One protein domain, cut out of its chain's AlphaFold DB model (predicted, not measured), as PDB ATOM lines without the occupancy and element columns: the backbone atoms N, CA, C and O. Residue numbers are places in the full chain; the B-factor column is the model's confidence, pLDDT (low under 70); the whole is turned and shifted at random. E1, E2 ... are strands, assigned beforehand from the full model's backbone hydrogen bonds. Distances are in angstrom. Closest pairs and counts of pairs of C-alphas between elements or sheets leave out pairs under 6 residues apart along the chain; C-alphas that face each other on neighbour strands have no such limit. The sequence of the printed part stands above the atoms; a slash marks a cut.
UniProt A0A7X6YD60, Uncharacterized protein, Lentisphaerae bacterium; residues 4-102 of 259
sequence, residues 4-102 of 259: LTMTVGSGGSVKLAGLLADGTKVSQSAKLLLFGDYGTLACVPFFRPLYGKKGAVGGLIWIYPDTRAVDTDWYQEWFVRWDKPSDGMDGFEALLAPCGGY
ATOM      1  N   LEU A   4     258.717 174.595 235.981       95.06
ATOM      2  CA  LEU A   4     258.816 175.399 237.188       95.06
ATOM      3  C   LEU A   4     258.641 174.488 238.404       95.06
ATOM      4  O   LEU A   4     257.856 173.549 238.399       95.06
ATOM      5  N   THR A   5     259.378 174.789 239.461       95.25
ATOM      6  CA  THR A   5     259.167 174.283 240.810       95.25
ATOM      7  C   THR A   5     258.690 175.437 241.666       95.25
ATOM      8  O   THR A   5     259.270 176.528 241.611       95.25
ATOM      9  N   MET A   6     257.681 175.179 242.484       95.50
ATOM     10  CA  MET A   6     257.096 176.160 243.379       95.50
ATOM     11  C   MET A   6     257.194 175.669 244.818       95.50
ATOM     12  O   MET A   6     256.899 174.516 245.118       95.50
ATOM     13  N   THR A   7     257.619 176.542 245.723       95.31
ATOM     14  CA  THR A   7     257.585 176.284 247.163       95.31
ATOM     15  C   THR A   7     256.800 177.388 247.839       95.31
ATOM     16  O   THR A   7     257.222 178.544 247.810       95.31
ATOM     17  N   VAL A   8     255.676 177.019 248.449       93.44
ATOM     18  CA  VAL A   8     254.851 177.906 249.268       93.44
ATOM     19  C   VAL A   8     255.277 177.729 250.726       93.44
ATOM     20  O   VAL A   8     255.180 176.639 251.284       93.44
ATOM     21  N   GLY A   9     255.828 178.783 251.317       92.94
ATOM     22  CA  GLY A   9     256.225 178.837 252.717       92.94
ATOM     23  C   GLY A   9     255.095 179.306 253.629       92.94
ATOM     24  O   GLY A   9     254.032 179.745 253.180       92.94
ATOM     25  N   SER A  10     255.362 179.279 254.934       87.75
ATOM     26  CA  SER A  10     254.475 179.876 255.933       87.75
ATOM     27  C   SER A  10     254.232 181.364 255.634       87.75
ATOM     28  O   SER A  10     255.098 182.071 255.104       87.75
ATOM     29  N   GLY A  11     253.011 181.836 255.906       88.00
ATOM     30  CA  GLY A  11     252.601 183.217 255.621       88.00
ATOM     31  C   GLY A  11     252.504 183.563 254.127       88.00
ATOM     32  O   GLY A  11     252.661 184.729 253.758       88.00
ATOM     33  N   GLY A  12     252.325 182.562 253.255       92.56
ATOM     34  CA  GLY A  12     252.063 182.765 251.825       92.56
ATOM     35  C   GLY A  12     253.258 183.300 251.031       92.56
ATOM     36  O   GLY A  12     253.081 183.884 249.967       92.56
ATOM     37  N   SER A  13     254.489 183.159 251.532       96.31
ATOM     38  CA  SER A  13     255.683 183.443 250.724       96.31
ATOM     39  C   SER A  13     255.874 182.360 249.666       96.31
ATOM     40  O   SER A  13     255.744 181.182 249.972       96.31
ATOM     41  N   VAL A  14     256.186 182.732 248.424       97.31
ATOM     42  CA  VAL A  14     256.362 181.760 247.339       97.31
ATOM     43  C   VAL A  14     257.725 181.931 246.688       97.31
ATOM     44  O   VAL A  14     258.146 183.047 246.392       97.31
ATOM     45  N   LYS A  15     258.417 180.814 246.454       97.50
ATOM     46  CA  LYS A  15     259.634 180.750 245.641       97.50
ATOM     47  C   LYS A  15     259.350 179.949 244.379       97.50
ATOM     48  O   LYS A  15     258.933 178.797 244.467       97.50
ATOM     49  N   LEU A  16     259.614 180.560 243.232       96.62
ATOM     50  CA  LEU A  16     259.558 179.943 241.915       96.62
ATOM     51  C   LEU A  16     260.981 179.778 241.388       96.62
ATOM     52  O   LEU A  16     261.773 180.723 241.388       96.62
ATOM     53  N   ALA A  17     261.305 178.585 240.913       95.69
ATOM     54  CA  ALA A  17     262.564 178.290 240.240       95.69
ATOM     55  C   ALA A  17     262.314 177.352 239.063       95.69
ATOM     56  O   ALA A  17     261.304 176.663 239.045       95.69
ATOM     57  N   GLY A  18     263.206 177.296 238.080       94.94
ATOM     58  CA  GLY A  18     263.010 176.373 236.965       94.94
ATOM     59  C   GLY A  18     263.875 176.649 235.751       94.94
ATOM     60  O   GLY A  18     264.855 177.401 235.813       94.94
ATOM     61  N   LEU A  19     263.494 176.031 234.639       94.94
ATOM     62  CA  LEU A  19     264.130 176.208 233.342       94.94
ATOM     63  C   LEU A  19     263.059 176.266 232.253       94.94
ATOM     64  O   LEU A  19     262.273 175.333 232.107       94.94
ATOM     65  N   LEU A  20     263.054 177.337 231.467       93.69
ATOM     66  CA  LEU A  20     262.223 177.420 230.269       93.69
ATOM     67  C   LEU A  20     262.830 176.580 229.135       93.69
ATOM     68  O   LEU A  20     264.012 176.225 229.169       93.69
ATOM     69  N   ALA A  21     262.027 176.269 228.116       92.25
ATOM     70  CA  ALA A  21     262.427 175.376 227.024       92.25
ATOM     71  C   ALA A  21     263.660 175.878 226.243       92.25
ATOM     72  O   ALA A  21     264.465 175.080 225.765       92.25
ATOM     73  N   ASP A  22     263.867 177.195 226.173       89.81
ATOM     74  CA  ASP A  22     265.022 177.828 225.524       89.81
ATOM     75  C   ASP A  22     266.311 177.752 226.371       89.81
ATOM     76  O   ASP A  22     267.405 178.069 225.901       89.81
ATOM     77  N   GLY A  23     266.214 177.281 227.618       89.81
ATOM     78  CA  GLY A  23     267.319 177.218 228.567       89.81
ATOM     79  C   GLY A  23     267.421 178.387 229.533       89.81
ATOM     80  O   GLY A  23     268.370 178.429 230.321       89.81
ATOM     81  N   THR A  24     266.487 179.331 229.483       91.19
ATOM     82  CA  THR A  24     266.426 180.443 230.422       91.19
ATOM     83  C   THR A  24     266.124 179.915 231.821       91.19
ATOM     84  O   THR A  24     265.118 179.247 232.053       91.19
ATOM     85  N   LYS A  25     267.010 180.209 232.777       93.44
ATOM     86  CA  LYS A  25     266.796 179.870 234.189       93.44
ATOM     87  C   LYS A  25     265.780 180.821 234.803       93.44
ATOM     88  O   LYS A  25     265.910 182.038 234.679       93.44
ATOM     89  N   VAL A  26     264.832 180.260 235.538       94.12
ATOM     90  CA  VAL A  26     263.862 181.013 236.328       94.12
ATOM     91  C   VAL A  26     264.268 180.962 237.793       94.12
ATOM     92  O   VAL A  26     264.630 179.911 238.321       94.12
ATOM     93  N   SER A  27     264.225 182.123 238.438       94.62
ATOM     94  CA  SER A  27     264.318 182.292 239.886       94.62
ATOM     95  C   SER A  27     263.586 183.582 240.241       94.62
ATOM     96  O   SER A  27     263.925 184.645 239.701       94.62
ATOM     97  N   GLN A  28     262.545 183.473 241.059       95.31
ATOM     98  CA  GLN A  28     261.661 184.567 241.450       95.31
ATOM     99  C   GLN A  28     261.053 184.288 242.832       95.31
ATOM    100  O   GLN A  28     260.756 183.145 243.176       95.31
ATOM    101  N   SER A  29     260.823 185.351 243.600       96.12
ATOM    102  CA  SER A  29     259.958 185.322 244.780       96.12
ATOM    103  C   SER A  29     258.614 185.975 244.458       96.12
ATOM    104  O   SER A  29     258.563 186.947 243.704       96.12
ATOM    105  N   ALA A  30     257.543 185.458 245.043       96.56
ATOM    106  CA  ALA A  30     256.184 185.964 244.902       96.56
ATOM    107  C   ALA A  30     255.417 185.812 246.227       96.56
ATOM    108  O   ALA A  30     255.962 185.363 247.244       96.56
ATOM    109  N   LYS A  31     254.142 186.200 246.215       95.38
ATOM    110  CA  LYS A  31     253.193 185.952 247.298       95.38
ATOM    111  C   LYS A  31     252.040 185.112 246.775       95.38
ATOM    112  O   LYS A  31     251.627 185.287 245.635       95.38
ATOM    113  N   LEU A  32     251.561 184.208 247.618       93.94
ATOM    114  CA  LEU A  32     250.312 183.508 247.405       93.94
ATOM    115  C   LEU A  32     249.187 184.530 247.544       93.94
ATOM    116  O   LEU A  32     249.100 185.217 248.565       93.94
ATOM    117  N   LEU A  33     248.367 184.643 246.513       91.75
ATOM    118  CA  LEU A  33     247.185 185.484 246.507       91.75
ATOM    119  C   LEU A  33     245.979 184.583 246.734       91.75
ATOM    120  O   LEU A  33     245.801 183.600 246.019       91.75
ATOM    121  N   LEU A  34     245.178 184.910 247.742       86.94
ATOM    122  CA  LEU A  34     243.887 184.270 247.950       86.94
ATOM    123  C   LEU A  34     242.861 185.024 247.117       86.94
ATOM    124  O   LEU A  34     242.729 186.240 247.256       86.94
ATOM    125  N   PHE A  35     242.147 184.306 246.264       74.56
ATOM    126  CA  PHE A  35     241.039 184.858 245.501       74.56
ATOM    127  C   PHE A  35     239.743 184.490 246.218       74.56
ATOM    128  O   PHE A  35     239.044 183.561 245.826       74.56
ATOM    129  N   GLY A  36     239.448 185.214 247.304       62.16
ATOM    130  CA  GLY A  36     238.299 184.932 248.175       62.16
ATOM    131  C   GLY A  36     236.946 184.949 247.451       62.16
ATOM    132  O   GLY A  36     236.049 184.200 247.828       62.16
ATOM    133  N   ASP A  37     236.826 185.724 246.370       66.81
ATOM    134  CA  ASP A  37     235.611 185.795 245.545       66.81
ATOM    135  C   ASP A  37     235.400 184.547 244.661       66.81
ATOM    136  O   ASP A  37     234.301 184.321 244.165       66.81
ATOM    137  N   TYR A  38     236.432 183.708 244.497       61.41
ATOM    138  CA  TYR A  38     236.399 182.422 243.784       61.41
ATOM    139  C   TYR A  38     236.554 181.229 244.753       61.41
ATOM    140  O   TYR A  38     237.017 180.147 244.383       61.41
ATOM    141  N   GLY A  39     236.174 181.415 246.021       69.94
ATOM    142  CA  GLY A  39     236.206 180.374 247.046       69.94
ATOM    143  C   GLY A  39     237.597 180.164 247.649       69.94
ATOM    144  O   GLY A  39     238.245 181.103 248.103       69.94
ATOM    145  N   THR A  40     238.045 178.909 247.719       70.94
ATOM    146  CA  THR A  40     239.328 178.526 248.340       70.94
ATOM    147  C   THR A  40     240.517 178.619 247.378       70.94
ATOM    148  O   THR A  40     241.646 178.303 247.766       70.94
ATOM    149  N   LEU A  41     240.290 179.058 246.135       82.44
ATOM    150  CA  LEU A  41     241.331 179.150 245.121       82.44
ATOM    151  C   LEU A  41     242.425 180.141 245.513       82.44
ATOM    152  O   LEU A  41     242.192 181.233 246.046       82.44
ATOM    153  N   ALA A  42     243.652 179.745 245.201       89.88
ATOM    154  CA  ALA A  42     244.820 180.578 245.376       89.88
ATOM    155  C   ALA A  42     245.604 180.641 244.071       89.88
ATOM    156  O   ALA A  42     245.639 179.681 243.304       89.88
ATOM    157  N   CYS A  43     246.275 181.760 243.832       92.25
ATOM    158  CA  CYS A  43     247.141 181.902 242.676       92.25
ATOM    159  C   CYS A  43     248.479 182.535 243.047       92.25
ATOM    160  O   CYS A  43     248.661 183.146 244.106       92.25
ATOM    161  N   VAL A  44     249.450 182.352 242.163       94.69
ATOM    162  CA  VAL A  44     250.793 182.903 242.294       94.69
ATOM    163  C   VAL A  44     251.111 183.701 241.035       94.69
ATOM    164  O   VAL A  44     251.122 183.131 239.940       94.69
ATOM    165  N   PRO A  45     251.413 185.005 241.157       94.88
ATOM    166  CA  PRO A  45     251.830 185.798 240.017       94.88
ATOM    167  C   PRO A  45     253.229 185.377 239.570       94.88
ATOM    168  O   PRO A  45     254.202 185.429 240.333       94.88
ATOM    169  N   PHE A  46     253.339 185.005 238.301       95.38
ATOM    170  CA  PHE A  46     254.598 184.731 237.636       95.38
ATOM    171  C   PHE A  46     254.857 185.841 236.621       95.38
ATOM    172  O   PHE A  46     254.046 186.073 235.733       95.38
ATOM    173  N   PHE A  47     255.974 186.554 236.760       95.25
ATOM    174  CA  PHE A  47     256.381 187.548 235.774       95.25
ATOM    175  C   PHE A  47     257.890 187.728 235.803       95.25
ATOM    176  O   PHE A  47     258.488 188.041 236.837       95.25
ATOM    177  N   ARG A  48     258.516 187.581 234.641       93.56
ATOM    178  CA  ARG A  48     259.956 187.725 234.481       93.56
ATOM    179  C   ARG A  48     260.268 188.475 233.190       93.56
ATOM    180  O   ARG A  48     259.980 187.948 232.118       93.56
ATOM    181  N   PRO A  49     260.936 189.641 233.255       94.06
ATOM    182  CA  PRO A  49     261.553 190.213 232.069       94.06
ATOM    183  C   PRO A  49     262.728 189.328 231.637       94.06
ATOM    184  O   PRO A  49     263.572 188.946 232.457       94.06
ATOM    185  N   LEU A  50     262.782 189.014 230.346       92.00
ATOM    186  CA  LEU A  50     263.757 188.126 229.718       92.00
ATOM    187  C   LEU A  50     264.531 188.858 228.611       92.00
ATOM    188  O   LEU A  50     264.212 189.987 228.241       92.00
ATOM    189  N   TYR A  51     265.591 188.225 228.101       89.50
ATOM    190  CA  TYR A  51     266.323 188.679 226.905       89.50
ATOM    191  C   TYR A  51     266.817 190.134 226.968       89.50
ATOM    192  O   TYR A  51     266.707 190.888 226.005       89.50
ATOM    193  N   GLY A  52     267.329 190.559 228.127       86.38
ATOM    194  CA  GLY A  52     267.740 191.951 228.330       86.38
ATOM    195  C   GLY A  52     266.561 192.929 228.361       86.38
ATOM    196  O   GLY A  52     266.701 194.051 227.888       86.38
ATOM    197  N   LYS A  53     265.416 192.498 228.913       89.06
ATOM    198  CA  LYS A  53     264.143 193.242 229.000       89.06
ATOM    199  C   LYS A  53     263.461 193.496 227.649       89.06
ATOM    200  O   LYS A  53     262.610 194.370 227.557       89.06
ATOM    201  N   LYS A  54     263.828 192.737 226.612       91.19
ATOM    202  CA  LYS A  54     263.210 192.832 225.279       91.19
ATOM    203  C   LYS A  54     262.007 191.919 225.103       91.19
ATOM    204  O   LYS A  54     261.238 192.134 224.184       91.19
ATOM    205  N   GLY A  55     261.856 190.925 225.971       94.06
ATOM    206  CA  GLY A  55     260.689 190.056 226.043       94.06
ATOM    207  C   GLY A  55     260.379 189.708 227.490       94.06
ATOM    208  O   GLY A  55     261.067 190.164 228.413       94.06
ATOM    209  N   ALA A  56     259.354 188.896 227.702       95.38
ATOM    210  CA  ALA A  56     258.912 188.527 229.036       95.38
ATOM    211  C   ALA A  56     258.192 187.184 229.028       95.38
ATOM    212  O   ALA A  56     257.716 186.717 227.999       95.38
ATOM    213  N   VAL A  57     258.103 186.586 230.208       95.81
ATOM    214  CA  VAL A  57     257.155 185.514 230.490       95.81
ATOM    215  C   VAL A  57     256.294 185.933 231.671       95.81
ATOM    216  O   VAL A  57     256.830 186.473 232.645       95.81
ATOM    217  N   GLY A  58     254.989 185.698 231.611       95.31
ATOM    218  CA  GLY A  58     254.139 185.928 232.766       95.31
ATOM    219  C   GLY A  58     252.687 185.501 232.625       95.31
ATOM    220  O   GLY A  58     252.184 185.265 231.532       95.31
ATOM    221  N   GLY A  59     252.040 185.380 233.776       94.44
ATOM    222  CA  GLY A  59     250.662 184.946 233.947       94.44
ATOM    223  C   GLY A  59     250.374 184.644 235.417       94.44
ATOM    224  O   GLY A  59     251.244 184.792 236.283       94.44
ATOM    225  N   LEU A  60     249.152 184.208 235.700       93.44
ATOM    226  CA  LEU A  60     248.772 183.690 237.011       93.44
ATOM    227  C   LEU A  60     248.841 182.164 236.983       93.44
ATOM    228  O   LEU A  60     248.303 181.533 236.078       93.44
ATOM    229  N   ILE A  61     249.520 181.591 237.975       94.38
ATOM    230  CA  ILE A  61     249.574 180.146 238.193       94.38
ATOM    231  C   ILE A  61     248.549 179.818 239.271       94.38
ATOM    232  O   ILE A  61     248.690 180.295 240.400       94.38
ATOM    233  N   TRP A  62     247.532 179.040 238.926       92.44
ATOM    234  CA  TRP A  62     246.432 178.697 239.820       92.44
ATOM    235  C   TRP A  62     246.740 177.423 240.592       92.44
ATOM    236  O   TRP A  62     247.422 176.526 240.103       92.44
ATOM    237  N   ILE A  63     246.299 177.382 241.845       91.94
ATOM    238  CA  ILE A  63     246.465 176.251 242.749       91.94
ATOM    239  C   ILE A  63     245.076 175.866 243.237       91.94
ATOM    240  O   ILE A  63     244.430 176.629 243.960       91.94
ATOM    241  N   TYR A  64     244.659 174.654 242.895       89.75
ATOM    242  CA  TYR A  64     243.444 174.052 243.428       89.75
ATOM    243  C   TYR A  64     243.785 173.411 244.773       89.75
ATOM    244  O   TYR A  64     244.533 172.436 244.800       89.75
ATOM    245  N   PRO A  65     243.307 173.936 245.912       85.75
ATOM    246  CA  PRO A  65     243.740 173.461 247.228       85.75
ATOM    247  C   PRO A  65     243.326 172.010 247.506       85.75
ATOM    248  O   PRO A  65     244.086 171.274 248.137       85.75
ATOM    249  N   ASP A  66     242.164 171.596 246.998       87.25
ATOM    250  CA  ASP A  66     241.578 170.283 247.278       87.25
ATOM    251  C   ASP A  66     242.311 169.160 246.537       87.25
ATOM    252  O   ASP A  66     242.651 168.132 247.121       87.25
ATOM    253  N   THR A  67     242.617 169.377 245.257       89.81
ATOM    254  CA  THR A  67     243.330 168.407 244.411       89.81
ATOM    255  C   THR A  67     244.840 168.605 244.440       89.81
ATOM    256  O   THR A  67     245.596 167.703 244.086       89.81
ATOM    257  N   ARG A  68     245.300 169.788 244.860       91.12
ATOM    258  CA  ARG A  68     246.684 170.272 244.747       91.12
ATOM    259  C   ARG A  68     247.208 170.290 243.310       91.12
ATOM    260  O   ARG A  68     248.428 170.295 243.108       91.12
ATOM    261  N   ALA A  69     246.304 170.289 242.333       93.44
ATOM    262  CA  ALA A  69     246.631 170.529 240.941       93.44
ATOM    263  C   ALA A  69     247.036 171.992 240.744       93.44
ATOM    264  O   ALA A  69     246.622 172.890 241.486       93.44
ATOM    265  N   VAL A  70     247.895 172.199 239.756       93.19
ATOM    266  CA  VAL A  70     248.401 173.498 239.345       93.19
ATOM    267  C   VAL A  70     248.311 173.598 237.837       93.19
ATOM    268  O   VAL A  70     248.879 172.770 237.120       93.19
ATOM    269  N   ASP A  71     247.670 174.660 237.376       92.19
ATOM    270  CA  ASP A  71     247.553 174.991 235.967       92.19
ATOM    271  C   ASP A  71     247.483 176.513 235.754       92.19
ATOM    272  O   ASP A  71     247.838 177.322 236.623       92.19
ATOM    273  N   THR A  72     247.094 176.911 234.550       85.56
ATOM    274  CA  THR A  72     246.390 178.173 234.347       85.56
ATOM    275  C   THR A  72     244.898 177.879 234.341       85.56
ATOM    276  O   THR A  72     244.533 176.824 233.833       85.56
ATOM    277  N   ASP A  73     244.058 178.797 234.842       80.62
ATOM    278  CA  ASP A  73     242.591 178.687 234.783       80.62
ATOM    279  C   ASP A  73     242.119 178.679 233.317       80.62
ATOM    280  O   ASP A  73     241.704 179.678 232.728       80.62
ATOM    281  N   TRP A  74     242.309 177.526 232.686       75.69
ATOM    282  CA  TRP A  74     242.214 177.324 231.253       75.69
ATOM    283  C   TRP A  74     240.765 177.418 230.799       75.69
ATOM    284  O   TRP A  74     240.497 177.842 229.680       75.69
ATOM    285  N   TYR A  75     239.822 177.054 231.670       77.38
ATOM    286  CA  TYR A  75     238.395 177.221 231.411       77.38
ATOM    287  C   TYR A  75     238.027 178.684 231.140       77.38
ATOM    288  O   TYR A  75     237.065 178.938 230.421       77.38
ATOM    289  N   GLN A  76     238.809 179.629 231.668       82.69
ATOM    290  CA  GLN A  76     238.693 181.064 231.397       82.69
ATOM    291  C   GLN A  76     239.631 181.545 230.278       82.69
ATOM    292  O   GLN A  76     239.852 182.746 230.126       82.69
ATOM    293  N   GLU A  77     240.218 180.618 229.515       86.06
ATOM    294  CA  GLU A  77     241.220 180.871 228.477       86.06
ATOM    295  C   GLU A  77     242.414 181.683 228.998       86.06
ATOM    296  O   GLU A  77     242.968 182.546 228.311       86.06
ATOM    297  N   TRP A  78     242.827 181.427 230.242       89.62
ATOM    298  CA  TRP A  78     244.024 182.041 230.800       89.62
ATOM    299  C   TRP A  78     245.252 181.187 230.533       89.62
ATOM    300  O   TRP A  78     245.246 179.963 230.657       89.62
ATOM    301  N   PHE A  79     246.338 181.871 230.188       93.31
ATOM    302  CA  PHE A  79     247.606 181.268 229.807       93.31
ATOM    303  C   PHE A  79     248.760 182.039 230.429       93.31
ATOM    304  O   PHE A  79     248.674 183.240 230.699       93.31
ATOM    305  N   VAL A  80     249.895 181.364 230.570       94.88
ATOM    306  CA  VAL A  80     251.172 182.054 230.716       94.88
ATOM    307  C   VAL A  80     251.617 182.494 229.327       94.88
ATOM    308  O   VAL A  80     251.877 181.666 228.456       94.88
ATOM    309  N   ARG A  81     251.737 183.802 229.124       95.38
ATOM    310  CA  ARG A  81     252.265 184.372 227.888       95.38
ATOM    311  C   ARG A  81     253.784 184.419 227.954       95.38
ATOM    312  O   ARG A  81     254.350 184.842 228.964       95.38
ATOM    313  N   TRP A  82     254.451 183.983 226.894       95.19
ATOM    314  CA  TRP A  82     255.900 184.024 226.765       95.19
ATOM    315  C   TRP A  82     256.292 184.586 225.409       95.19
ATOM    316  O   TRP A  82     256.139 183.928 224.385       95.19
ATOM    317  N   ASP A  83     256.860 185.786 225.432       94.62
ATOM    318  CA  ASP A  83     257.242 186.495 224.224       94.62
ATOM    319  C   ASP A  83     258.734 186.789 224.212       94.62
ATOM    320  O   ASP A  83     259.342 187.246 225.193       94.62
ATOM    321  N   LYS A  84     259.311 186.607 223.033       92.12
ATOM    322  CA  LYS A  84     260.599 187.153 222.649       92.12
ATOM    323  C   LYS A  84     260.416 187.946 221.356       92.12
ATOM    324  O   LYS A  84     260.596 187.392 220.273       92.12
ATOM    325  N   PRO A  85     260.103 189.242 221.454       88.69
ATOM    326  CA  PRO A  85     260.103 190.139 220.310       88.69
ATOM    327  C   PRO A  85     261.460 190.137 219.595       88.69
ATOM    328  O   PRO A  85     262.513 190.304 220.220       88.69
ATOM    329  N   SER A  86     261.443 189.936 218.279       83.31
ATOM    330  CA  SER A  86     262.602 190.116 217.402       83.31
ATOM    331  C   SER A  86     262.142 190.221 215.952       83.31
ATOM    332  O   SER A  86     261.345 189.401 215.513       83.31
ATOM    333  N   ASP A  87     262.762 191.109 215.173       70.38
ATOM    334  CA  ASP A  87     262.542 191.230 213.717       70.38
ATOM    335  C   ASP A  87     263.237 190.109 212.913       70.38
ATOM    336  O   ASP A  87     263.508 190.233 211.722       70.38
ATOM    337  N   GLY A  88     263.625 189.023 213.585       75.44
ATOM    338  CA  GLY A  88     264.484 187.971 213.048       75.44
ATOM    339  C   GLY A  88     263.966 186.584 213.408       75.44
ATOM    340  O   GLY A  88     263.052 186.434 214.210       75.44
ATOM    341  N   MET A  89     264.603 185.552 212.850       77.31
ATOM    342  CA  MET A  89     264.153 184.148 212.907       77.31
ATOM    343  C   MET A  89     264.172 183.490 214.303       77.31
ATOM    344  O   MET A  89     263.884 182.301 214.426       77.31
ATOM    345  N   ASP A  90     264.570 184.218 215.346       82.00
ATOM    346  CA  ASP A  90     264.632 183.761 216.738       82.00
ATOM    347  C   ASP A  90     263.630 184.467 217.661       82.00
ATOM    348  O   ASP A  90     263.723 184.290 218.884       82.00
ATOM    349  N   GLY A  91     262.735 185.288 217.100       89.25
ATOM    350  CA  GLY A  91     261.578 185.831 217.801       89.25
ATOM    351  C   GLY A  91     260.432 184.823 217.868       89.25
ATOM    352  O   GLY A  91     260.304 183.969 216.992       89.25
ATOM    353  N   PHE A  92     259.627 184.895 218.925       91.25
ATOM    354  CA  PHE A  92     258.440 184.056 219.087       91.25
ATOM    355  C   PHE A  92     257.438 184.682 220.058       91.25
ATOM    356  O   PHE A  92     257.811 185.481 220.920       91.25
ATOM    357  N   GLU A  93     256.196 184.232 219.947       92.94
ATOM    358  CA  GLU A  93     255.136 184.410 220.935       92.94
ATOM    359  C   GLU A  93     254.571 183.025 221.251       92.94
ATOM    360  O   GLU A  93     254.412 182.193 220.354       92.94
ATOM    361  N   ALA A  94     254.323 182.746 222.525       92.69
ATOM    362  CA  ALA A  94     253.791 181.467 222.965       92.69
ATOM    363  C   ALA A  94     252.781 181.658 224.094       92.69
ATOM    364  O   ALA A  94     253.023 182.394 225.053       92.69
ATOM    365  N   LEU A  95     251.674 180.929 223.997       93.75
ATOM    366  CA  LEU A  95     250.742 180.720 225.094       93.75
ATOM    367  C   LEU A  95     251.034 179.355 225.705       93.75
ATOM    368  O   LEU A  95     251.076 178.342 225.010       93.75
ATOM    369  N   LEU A  96     251.296 179.342 227.005       92.12
ATOM    370  CA  LEU A  96     251.667 178.151 227.748       92.12
ATOM    371  C   LEU A  96     250.562 177.818 228.743       92.12
ATOM    372  O   LEU A  96     250.112 178.696 229.482       92.12
ATOM    373  N   ALA A  97     250.205 176.540 228.803       91.00
ATOM    374  CA  ALA A  97     249.385 175.964 229.857       91.00
ATOM    375  C   ALA A  97     250.308 175.191 230.812       91.00
ATOM    376  O   ALA A  97     250.767 174.097 230.467       91.00
ATOM    377  N   PRO A  98     250.675 175.756 231.978       91.38
ATOM    378  CA  PRO A  98     251.270 174.981 233.051       91.38
ATOM    379  C   PRO A  98     250.381 173.777 233.355       91.38
ATOM    380  O   PRO A  98     249.164 173.890 233.405       91.38
ATOM    381  N   CYS A  99     251.010 172.630 233.558       91.62
ATOM    382  CA  CYS A  99     250.341 171.402 233.937       91.62
ATOM    383  C   CYS A  99     251.197 170.744 235.013       91.62
ATOM    384  O   CYS A  99     252.399 170.532 234.821       91.62
ATOM    385  N   GLY A 100     250.600 170.455 236.160       94.25
ATOM    386  CA  GLY A 100     251.290 169.812 237.260       94.25
ATOM    387  C   GLY A 100     250.526 169.966 238.559       94.25
ATOM    388  O   GLY A 100     249.306 170.101 238.580       94.25
ATOM    389  N   GLY A 101     251.262 169.925 239.660       94.81
ATOM    390  CA  GLY A 101     250.672 169.974 240.981       94.81
ATOM    391  C   GLY A 101     251.674 169.602 242.054       94.81
ATOM    392  O   GLY A 101     252.892 169.638 241.848       94.81
ATOM    393  N   TYR A 102     251.151 169.233 243.218       94.88
ATOM    394  CA  TYR A 102     251.973 168.745 244.312       94.88
ATOM    395  C   TYR A 102     252.766 167.503 243.894       94.88
ATOM    396  O   TYR A 102     252.206 166.520 243.406       94.88
TER     397      TYR A 102
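AT A GLANCE: This is residues 4 to 102 of the 259 residues of an uncharacterized protein of Lentisphaerae bacterium (UniProt A0A7X6YD60). A small curved sheet, E1 E2 E3, lies over part of a larger, twisted sheet, E4 to E9, as a sandwich whose sheets are only partly face to face, their strands crossed at 46 degrees. The two sheets come together along two sides, where E3 meets E4 and E1 is near E9, while the hairpin E7 and E8 carries the larger sheet on beyond the smaller one. The printed part has 99 residues, with nine named strands, E1 to E9 in chain order, and no named helix: the class is all strand. The small sheet has the order E1 E2 E3, and the larger one is branched at E5; the neighbours in both are antiparallel. The whole is compact, with a radius of gyration of the C-alphas of 14.2 A, yet elongated, spanning 45 by 28 by 20 A.

HOW THE PARTS SIT: E1, residues 4 to 8, E2, residues 13 to 19, and E3, residues 25 to 31, form a meander, each strand the antiparallel neighbour of the one before. N 5 and O 17 are 2.7 A apart in the hairpin E1 and E2, and N 16 and O 28 are 2.8 A apart in the hairpin E2 and E3. The short link of residues 32 to 41 leads to the other sheet and E4, residues 42 to 50; its closest C-alphas to E3 are those of Lys 31 and Val 44, 6.3 A apart. E4, E5, residues 55 to 63, and E6, residues 69 to 71, form a second meander. N 44 and O 61 are 2.8 A apart, and N 62 and O 71 are 2.9 A. E4 lies on one side of E5; E6 and E7, residues 80 to 84, lie on the other side, with N 58 and O 81 at 2.9 A. E8, residues 92 to 96, forms a hairpin with E7, with N 82 and O 94 at 2.8 A. E8 runs on into E9, residues 99 to 101, at 44 degrees, and N 70 and O 100 of E6 and E9 are 2.8 A apart. E1 and E8 are apart.

IN THESE COORDINATES: E1 begins at C-alpha 4, (258.816, 175.399, 237.188). E2 measures 20.6 A from first to last C-alpha, E3 19.8 A, E4 25.7 A and E5 25.9 A. E5 begins at C-alpha 55, (260.689, 190.056, 226.043), and E9 ends at C-alpha 101, (250.672, 169.974, 240.981).

THE WHOLE: The two C-alphas farthest apart, those of Gly 39 and Gly 88, are 44.9 A apart. The printed part has no cut and no long link. Its mean pLDDT is 89.8, with residues 36 to 39 under 70.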